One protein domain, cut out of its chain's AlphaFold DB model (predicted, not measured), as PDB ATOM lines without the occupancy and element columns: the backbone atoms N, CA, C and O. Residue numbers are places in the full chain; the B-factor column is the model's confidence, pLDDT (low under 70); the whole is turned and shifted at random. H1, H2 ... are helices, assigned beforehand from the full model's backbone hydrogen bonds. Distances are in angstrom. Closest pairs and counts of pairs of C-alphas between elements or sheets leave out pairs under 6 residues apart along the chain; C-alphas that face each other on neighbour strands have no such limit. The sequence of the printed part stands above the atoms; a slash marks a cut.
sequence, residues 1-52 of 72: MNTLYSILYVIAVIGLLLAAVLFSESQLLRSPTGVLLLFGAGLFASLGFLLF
ATOM      1  N   MET A   1     171.427 174.759 233.665       57.81
ATOM      2  CA  MET A   1     170.376 174.026 234.408       57.81
ATOM      3  C   MET A   1     169.619 174.882 235.433       57.81
ATOM      4  O   MET A   1     168.815 174.315 236.140       57.81
ATOM      5  N   ASN A   2     169.753 176.219 235.488       67.06
ATOM      6  CA  ASN A   2     169.023 177.049 236.475       67.06
ATOM      7  C   ASN A   2     167.726 177.679 235.940       67.06
ATOM      8  O   ASN A   2     166.762 177.856 236.677       67.06
ATOM      9  N   THR A   3     167.684 178.011 234.651       80.56
ATOM     10  CA  THR A   3     166.557 178.720 234.026       80.56
ATOM     11  C   THR A   3     165.295 177.873 233.958       80.56
ATOM     12  O   THR A   3     164.218 178.382 234.229       80.56
ATOM     13  N   LEU A   4     165.416 176.575 233.672       85.12
ATOM     14  CA  LEU A   4     164.262 175.678 233.586       85.12
ATOM     15  C   LEU A   4     163.599 175.459 234.957       85.12
ATOM     16  O   LEU A   4     162.383 175.554 235.057       85.12
ATOM     17  N   TYR A   5     164.391 175.262 236.019       83.31
ATOM     18  CA  TYR A   5     163.876 175.181 237.393       83.31
ATOM     19  C   TYR A   5     163.289 176.508 237.870       83.31
ATOM     20  O   TYR A   5     162.252 176.507 238.521       83.31
ATOM     21  N   SER A   6     163.907 177.636 237.509       78.44
ATOM     22  CA  SER A   6     163.377 178.968 237.815       78.44
ATOM     23  C   SER A   6     162.023 179.209 237.137       78.44
ATOM     24  O   SER A   6     161.072 179.634 237.786       78.44
ATOM     25  N   ILE A   7     161.882 178.841 235.859       89.25
ATOM     26  CA  ILE A   7     160.607 178.927 235.131       89.25
ATOM     27  C   ILE A   7     159.555 178.020 235.776       89.25
ATOM     28  O   ILE A   7     158.431 178.457 236.009       89.25
ATOM     29  N   LEU A   8     159.919 176.781 236.111       90.06
ATOM     30  CA  LEU A   8     159.005 175.837 236.752       90.06
ATOM     31  C   LEU A   8     158.548 176.336 238.130       90.06
ATOM     32  O   LEU A   8     157.372 176.226 238.468       90.06
ATOM     33  N   TYR A   9     159.463 176.935 238.893       83.25
ATOM     34  CA  TYR A   9     159.179 177.553 240.181       83.25
ATOM     35  C   TYR A   9     158.216 178.735 240.038       83.25
ATOM     36  O   TYR A   9     157.216 178.802 240.746       83.25
ATOM     37  N   VAL A  10     158.458 179.632 239.079       88.69
ATOM     38  CA  VAL A  10     157.576 180.776 238.811       88.69
ATOM     39  C   VAL A  10     156.181 180.308 238.388       88.69
ATOM     40  O   VAL A  10     155.190 180.822 238.900       88.69
ATOM     41  N   ILE A  11     156.082 179.294 237.524       92.19
ATOM     42  CA  ILE A  11     154.796 178.702 237.122       92.19
ATOM     43  C   ILE A  11     154.075 178.098 238.332       92.19
ATOM     44  O   ILE A  11     152.877 178.322 238.499       92.19
ATOM     45  N   ALA A  12     154.790 177.375 239.197       87.75
ATOM     46  CA  ALA A  12     154.217 176.792 240.404       87.75
ATOM     47  C   ALA A  12     153.700 177.868 241.373       87.75
ATOM     48  O   ALA A  12     152.589 177.745 241.881       87.75
ATOM     49  N   VAL A  13     154.460 178.947 241.583       83.56
ATOM     50  CA  VAL A  13     154.062 180.073 242.445       83.56
ATOM     51  C   VAL A  13     152.839 180.795 241.884       83.56
ATOM     52  O   VAL A  13     151.889 181.053 242.621       83.56
ATOM     53  N   ILE A  14     152.825 181.089 240.580       86.50
ATOM     54  CA  ILE A  14     151.687 181.742 239.921       86.50
ATOM     55  C   ILE A  14     150.449 180.846 239.989       86.50
ATOM     56  O   ILE A  14     149.373 181.328 240.326       86.50
ATOM     57  N   GLY A  15     150.592 179.547 239.720       86.94
ATOM     58  CA  GLY A  15     149.496 178.584 239.816       86.94
ATOM     59  C   GLY A  15     148.938 178.474 241.235       86.94
ATOM     60  O   GLY A  15     147.722 178.474 241.414       86.94
ATOM     61  N   LEU A  16     149.812 178.452 242.244       86.19
ATOM     62  CA  LEU A  16     149.418 178.433 243.651       86.19
ATOM     63  C   LEU A  16     148.655 179.703 244.042       86.19
ATOM     64  O   LEU A  16     147.608 179.616 244.681       86.19
ATOM     65  N   LEU A  17     149.142 180.875 243.623       80.44
ATOM     66  CA  LEU A  17     148.464 182.153 243.846       80.44
ATOM     67  C   LEU A  17     147.104 182.192 243.150       80.44
ATOM     68  O   LEU A  17     146.119 182.594 243.760       80.44
ATOM     69  N   LEU A  18     147.023 181.734 241.899       78.06
ATOM     70  CA  LEU A  18     145.776 181.711 241.141       78.06
ATOM     71  C   LEU A  18     144.749 180.768 241.781       78.06
ATOM     72  O   LEU A  18     143.582 181.127 241.917       78.06
ATOM     73  N   ALA A  19     145.191 179.591 242.229       76.62
ATOM     74  CA  ALA A  19     144.361 178.651 242.969       76.62
ATOM     75  C   ALA A  19     143.876 179.257 244.294       76.62
ATOM     76  O   ALA A  19     142.693 179.151 244.603       76.62
ATOM     77  N   ALA A  20     144.746 179.946 245.040       70.69
ATOM     78  CA  ALA A  20     144.379 180.626 246.280       70.69
ATOM     79  C   ALA A  20     143.361 181.755 246.047       70.69
ATOM     80  O   ALA A  20     142.394 181.872 246.795       70.69
ATOM     81  N   VAL A  21     143.533 182.544 244.983       71.31
ATOM     82  CA  VAL A  21     142.603 183.615 244.593       71.31
ATOM     83  C   VAL A  21     141.243 183.044 244.191       71.31
ATOM     84  O   VAL A  21     140.217 183.518 244.670       71.31
ATOM     85  N   LEU A  22     141.214 181.988 243.375       69.69
ATOM     86  CA  LEU A  22     139.969 181.309 242.998       69.69
ATOM     87  C   LEU A  22     139.278 180.658 244.206       69.69
ATOM     88  O   LEU A  22     138.052 180.647 244.289       69.69
ATOM     89  N   PHE A  23     140.054 180.146 245.162       65.12
ATOM     90  CA  PHE A  23     139.522 179.588 246.401       65.12
ATOM     91  C   PHE A  23     139.018 180.673 247.366       65.12
ATOM     92  O   PHE A  23     138.095 180.408 248.136       65.12
ATOM     93  N   SER A  24     139.562 181.894 247.290       63.59
ATOM     94  CA  SER A  24     139.194 183.041 248.136       63.59
ATOM     95  C   SER A  24     137.737 183.479 247.966       63.59
ATOM     96  O   SER A  24     137.118 183.926 248.927       63.59
ATOM     97  N   GLU A  25     137.186 183.342 246.761       58.53
ATOM     98  CA  GLU A  25     135.787 183.671 246.438       58.53
ATOM     99  C   GLU A  25     134.832 182.485 246.675       58.53
ATOM    100  O   GLU A  25     133.613 182.608 246.540       58.53
ATOM    101  N   SER A  26     135.351 181.307 247.040       56.47
ATOM    102  CA  SER A  26     134.496 180.148 247.280       56.47
ATOM    103  C   SER A  26     133.674 180.347 248.561       56.47
ATOM    104  O   SER A  26     134.205 180.619 249.641       56.47
ATOM    105  N   GLN A  27     132.352 180.151 248.467       53.16
ATOM    106  CA  GLN A  27     131.394 180.195 249.592       53.16
ATOM    107  C   GLN A  27     131.778 179.290 250.785       53.16
ATOM    108  O   GLN A  27     131.174 179.389 251.853       53.16
ATOM    109  N   LEU A  28     132.799 178.441 250.635       53.72
ATOM    110  CA  LEU A  28     133.409 177.649 251.696       53.72
ATOM    111  C   LEU A  28     134.034 178.497 252.810       53.72
ATOM    112  O   LEU A  28     133.877 178.119 253.968       53.72
ATOM    113  N   LEU A  29     134.664 179.639 252.511       50.78
ATOM    114  CA  LEU A  29     135.295 180.518 253.516       50.78
ATOM    115  C   LEU A  29     134.285 181.278 254.389       50.78
ATOM    116  O   LEU A  29     134.636 181.784 255.452       50.78
ATOM    117  N   ARG A  30     133.014 181.313 253.972       56.06
ATOM    118  CA  ARG A  30     131.899 181.819 254.787       56.06
ATOM    119  C   ARG A  30     131.182 180.717 255.567       56.06
ATOM    120  O   ARG A  30     130.261 181.005 256.327       56.06
ATOM    121  N   SER A  31     131.594 179.463 255.377       58.06
ATOM    122  CA  SER A  31     131.012 178.289 256.020       58.06
ATOM    123  C   SER A  31     131.963 177.719 257.086       58.06
ATOM    124  O   SER A  31     133.185 177.780 256.914       58.06
ATOM    125  N   PRO A  32     131.439 177.093 258.156       65.00
ATOM    126  CA  PRO A  32     132.251 176.420 259.180       65.00
ATOM    127  C   PRO A  32     133.235 175.392 258.593       65.00
ATOM    128  O   PRO A  32     134.320 175.170 259.128       65.00
ATOM    129  N   THR A  33     132.875 174.794 257.457       68.62
ATOM    130  CA  THR A  33     133.659 173.783 256.745       68.62
ATOM    131  C   THR A  33     134.965 174.337 256.175       68.62
ATOM    132  O   THR A  33     135.979 173.644 256.205       68.62
ATOM    133  N   GLY A  34     134.985 175.588 255.701       67.94
ATOM    134  CA  GLY A  34     136.213 176.214 255.199       67.94
ATOM    135  C   GLY A  34     137.241 176.433 256.307       67.94
ATOM    136  O   GLY A  34     138.424 176.174 256.107       67.94
ATOM    137  N   VAL A  35     136.781 176.821 257.501       72.75
ATOM    138  CA  VAL A  35     137.636 176.965 258.690       72.75
ATOM    139  C   VAL A  35     138.201 175.612 259.120       72.75
ATOM    140  O   VAL A  35     139.391 175.516 259.399       72.75
ATOM    141  N   LEU A  36     137.384 174.554 259.115       77.00
ATOM    142  CA  LEU A  36     137.827 173.186 259.414       77.00
ATOM    143  C   LEU A  36     138.874 172.674 258.415       77.00
ATOM    144  O   LEU A  36     139.849 172.045 258.823       77.00
ATOM    145  N   LEU A  37     138.707 172.968 257.123       76.62
ATOM    146  CA  LEU A  37     139.687 172.616 256.095       76.62
ATOM    147  C   LEU A  37     140.990 173.401 256.255       76.62
ATOM    148  O   LEU A  37     142.062 172.806 256.176       76.62
ATOM    149  N   LEU A  38     140.913 174.708 256.523       80.19
ATOM    150  CA  LEU A  38     142.095 175.541 256.750       80.19
ATOM    151  C   LEU A  38     142.844 175.103 258.015       80.19
ATOM    152  O   LEU A  38     144.069 174.998 258.006       80.19
ATOM    153  N   PHE A  39     142.106 174.783 259.078       79.88
ATOM    154  CA  PHE A  39     142.651 174.227 260.309       79.88
ATOM    155  C   PHE A  39     143.325 172.874 260.065       79.88
ATOM    156  O   PHE A  39     144.469 172.687 260.464       79.88
ATOM    157  N   GLY A  40     142.660 171.949 259.367       86.12
ATOM    158  CA  GLY A  40     143.219 170.637 259.041       86.12
ATOM    159  C   GLY A  40     144.471 170.729 258.165       86.12
ATOM    160  O   GLY A  40     145.471 170.075 258.453       86.12
ATOM    161  N   ALA A  41     144.452 171.584 257.139       83.62
ATOM    162  CA  ALA A  41     145.603 171.823 256.271       83.62
ATOM    163  C   ALA A  41     146.773 172.469 257.031       83.62
ATOM    164  O   ALA A  41     147.917 172.041 256.879       83.62
ATOM    165  N   GLY A  42     146.494 173.456 257.889       84.19
ATOM    166  CA  GLY A  42     147.493 174.087 258.751       84.19
ATOM    167  C   GLY A  42     148.091 173.115 259.770       84.19
ATOM    168  O   GLY A  42     149.307 173.079 259.945       84.19
ATOM    169  N   LEU A  43     147.260 172.267 260.385       88.00
ATOM    170  CA  LEU A  43     147.700 171.219 261.306       88.00
ATOM    171  C   LEU A  43     148.597 170.209 260.587       88.00
ATOM    172  O   LEU A  43     149.659 169.864 261.094       88.00
ATOM    173  N   PHE A  44     148.205 169.776 259.388       86.94
ATOM    174  CA  PHE A  44     148.998 168.867 258.568       86.94
ATOM    175  C   PHE A  44     150.351 169.474 258.175       86.94
ATOM    176  O   PHE A  44     151.373 168.804 258.294       86.94
ATOM    177  N   ALA A  45     150.387 170.747 257.770       82.12
ATOM    178  CA  ALA A  45     151.632 171.451 257.465       82.12
ATOM    179  C   ALA A  45     152.532 171.595 258.707       82.12
ATOM    180  O   ALA A  45     153.738 171.367 258.622       82.12
ATOM    181  N   SER A  46     151.950 171.910 259.868       82.94
ATOM    182  CA  SER A  46     152.665 171.983 261.148       82.94
ATOM    183  C   SER A  46     153.223 170.622 261.577       82.94
ATOM    184  O   SER A  46     154.378 170.545 261.982       82.94
ATOM    185  N   LEU A  47     152.455 169.540 261.422       85.56
ATOM    186  CA  LEU A  47     152.910 168.164 261.648       85.56
ATOM    187  C   LEU A  47     154.017 167.770 260.672       85.56
ATOM    188  O   LEU A  47     155.016 167.198 261.090       85.56
ATOM    189  N   GLY A  48     153.874 168.102 259.389       82.69
ATOM    190  CA  GLY A  48     154.915 167.888 258.387       82.69
ATOM    191  C   GLY A  48     156.209 168.602 258.769       82.69
ATOM    192  O   GLY A  48     157.279 168.006 258.738       82.69
ATOM    193  N   PHE A  49     156.117 169.847 259.228       78.31
ATOM    194  CA  PHE A  49     157.267 170.568 259.761       78.31
ATOM    195  C   PHE A  49     157.813 169.944 261.053       78.31
ATOM    196  O   PHE A  49     159.018 169.857 261.215       78.31
ATOM    197  N   LEU A  50     156.981 169.461 261.972       79.56
ATOM    198  CA  LEU A  50     157.466 168.831 263.202       79.56
ATOM    199  C   LEU A  50     158.182 167.496 262.927       79.56
ATOM    200  O   LEU A  50     159.196 167.196 263.548       79.56
ATOM    201  N   LEU A  51     157.662 166.707 261.986       78.56
ATOM    202  CA  LEU A  51     158.178 165.382 261.640       78.56
ATOM    203  C   LEU A  51     159.389 165.438 260.699       78.56
ATOM    204  O   LEU A  51     160.267 164.585 260.791       78.56
ATOM    205  N   PHE A  52     159.443 166.427 259.803       75.31
ATOM    206  CA  PHE A  52     160.483 166.547 258.771       75.31
ATOM    207  C   PHE A  52     161.347 167.813 258.897       75.31
ATOM    208  O   PHE A  52     162.345 167.949 258.193       75.31
TER     209      PHE A  52
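What this domain is: This is residues 1 to 52 of the 72 residues of an uncharacterized protein of Pseudomonas mendocina (strain ymp) (UniProt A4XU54). The model is a flat, open V: the long helix H1 makes one arm, the long helix H3 makes the other, and the very short helix H2 sits at the corner where the chain turns back. The arms stick out with residues 1 to 22 and 39 to 52, and the space between them is empty. The printed part has 52 residues, with three named helices in the order H1, H2, H3 and no named strand; its class is all helix. It is only just extended, close to loose, with a radius of gyration of the C-alphas of 15.0 A, and the C-alphas span 45 by 32 by 6 A.

How they stand to each other: H1, residues 3 to 24, is the longest helix and touches no helix. H1 and H2, residues 27 to 30, meet only through their link. H2 and H3, residues 32 to 52, are close but not clearly touching; their closest C-alphas, those of Leu 28 and Gly 34, are 4.7 A apart. H1 and H3 are apart. In H1 and H3 every pair of O i and N i+4 is within hydrogen-bond range, while H2 is too short for such a pair.

Where its parts are: H1 begins at C-alpha 3 (166.557, 178.720, 234.026) and measures 31.1 A from first to last C-alpha. H2 measures 5.5 A, with C-alpha 27 at (131.394, 180.195, 249.592). H3 measures 29.9 A and ends at C-alpha 52 (160.483, 166.547, 258.771).

The domain as a whole: The two C-alphas farthest apart, those of Met 1 and Pro 32, are 45.5 A from each other. The printed part has no cut, and the links H1 to H2 and H2 to H3 are tight. The mean pLDDT of the printed part is 76.0; residues 1 to 2 and 22 to 34 are under 70.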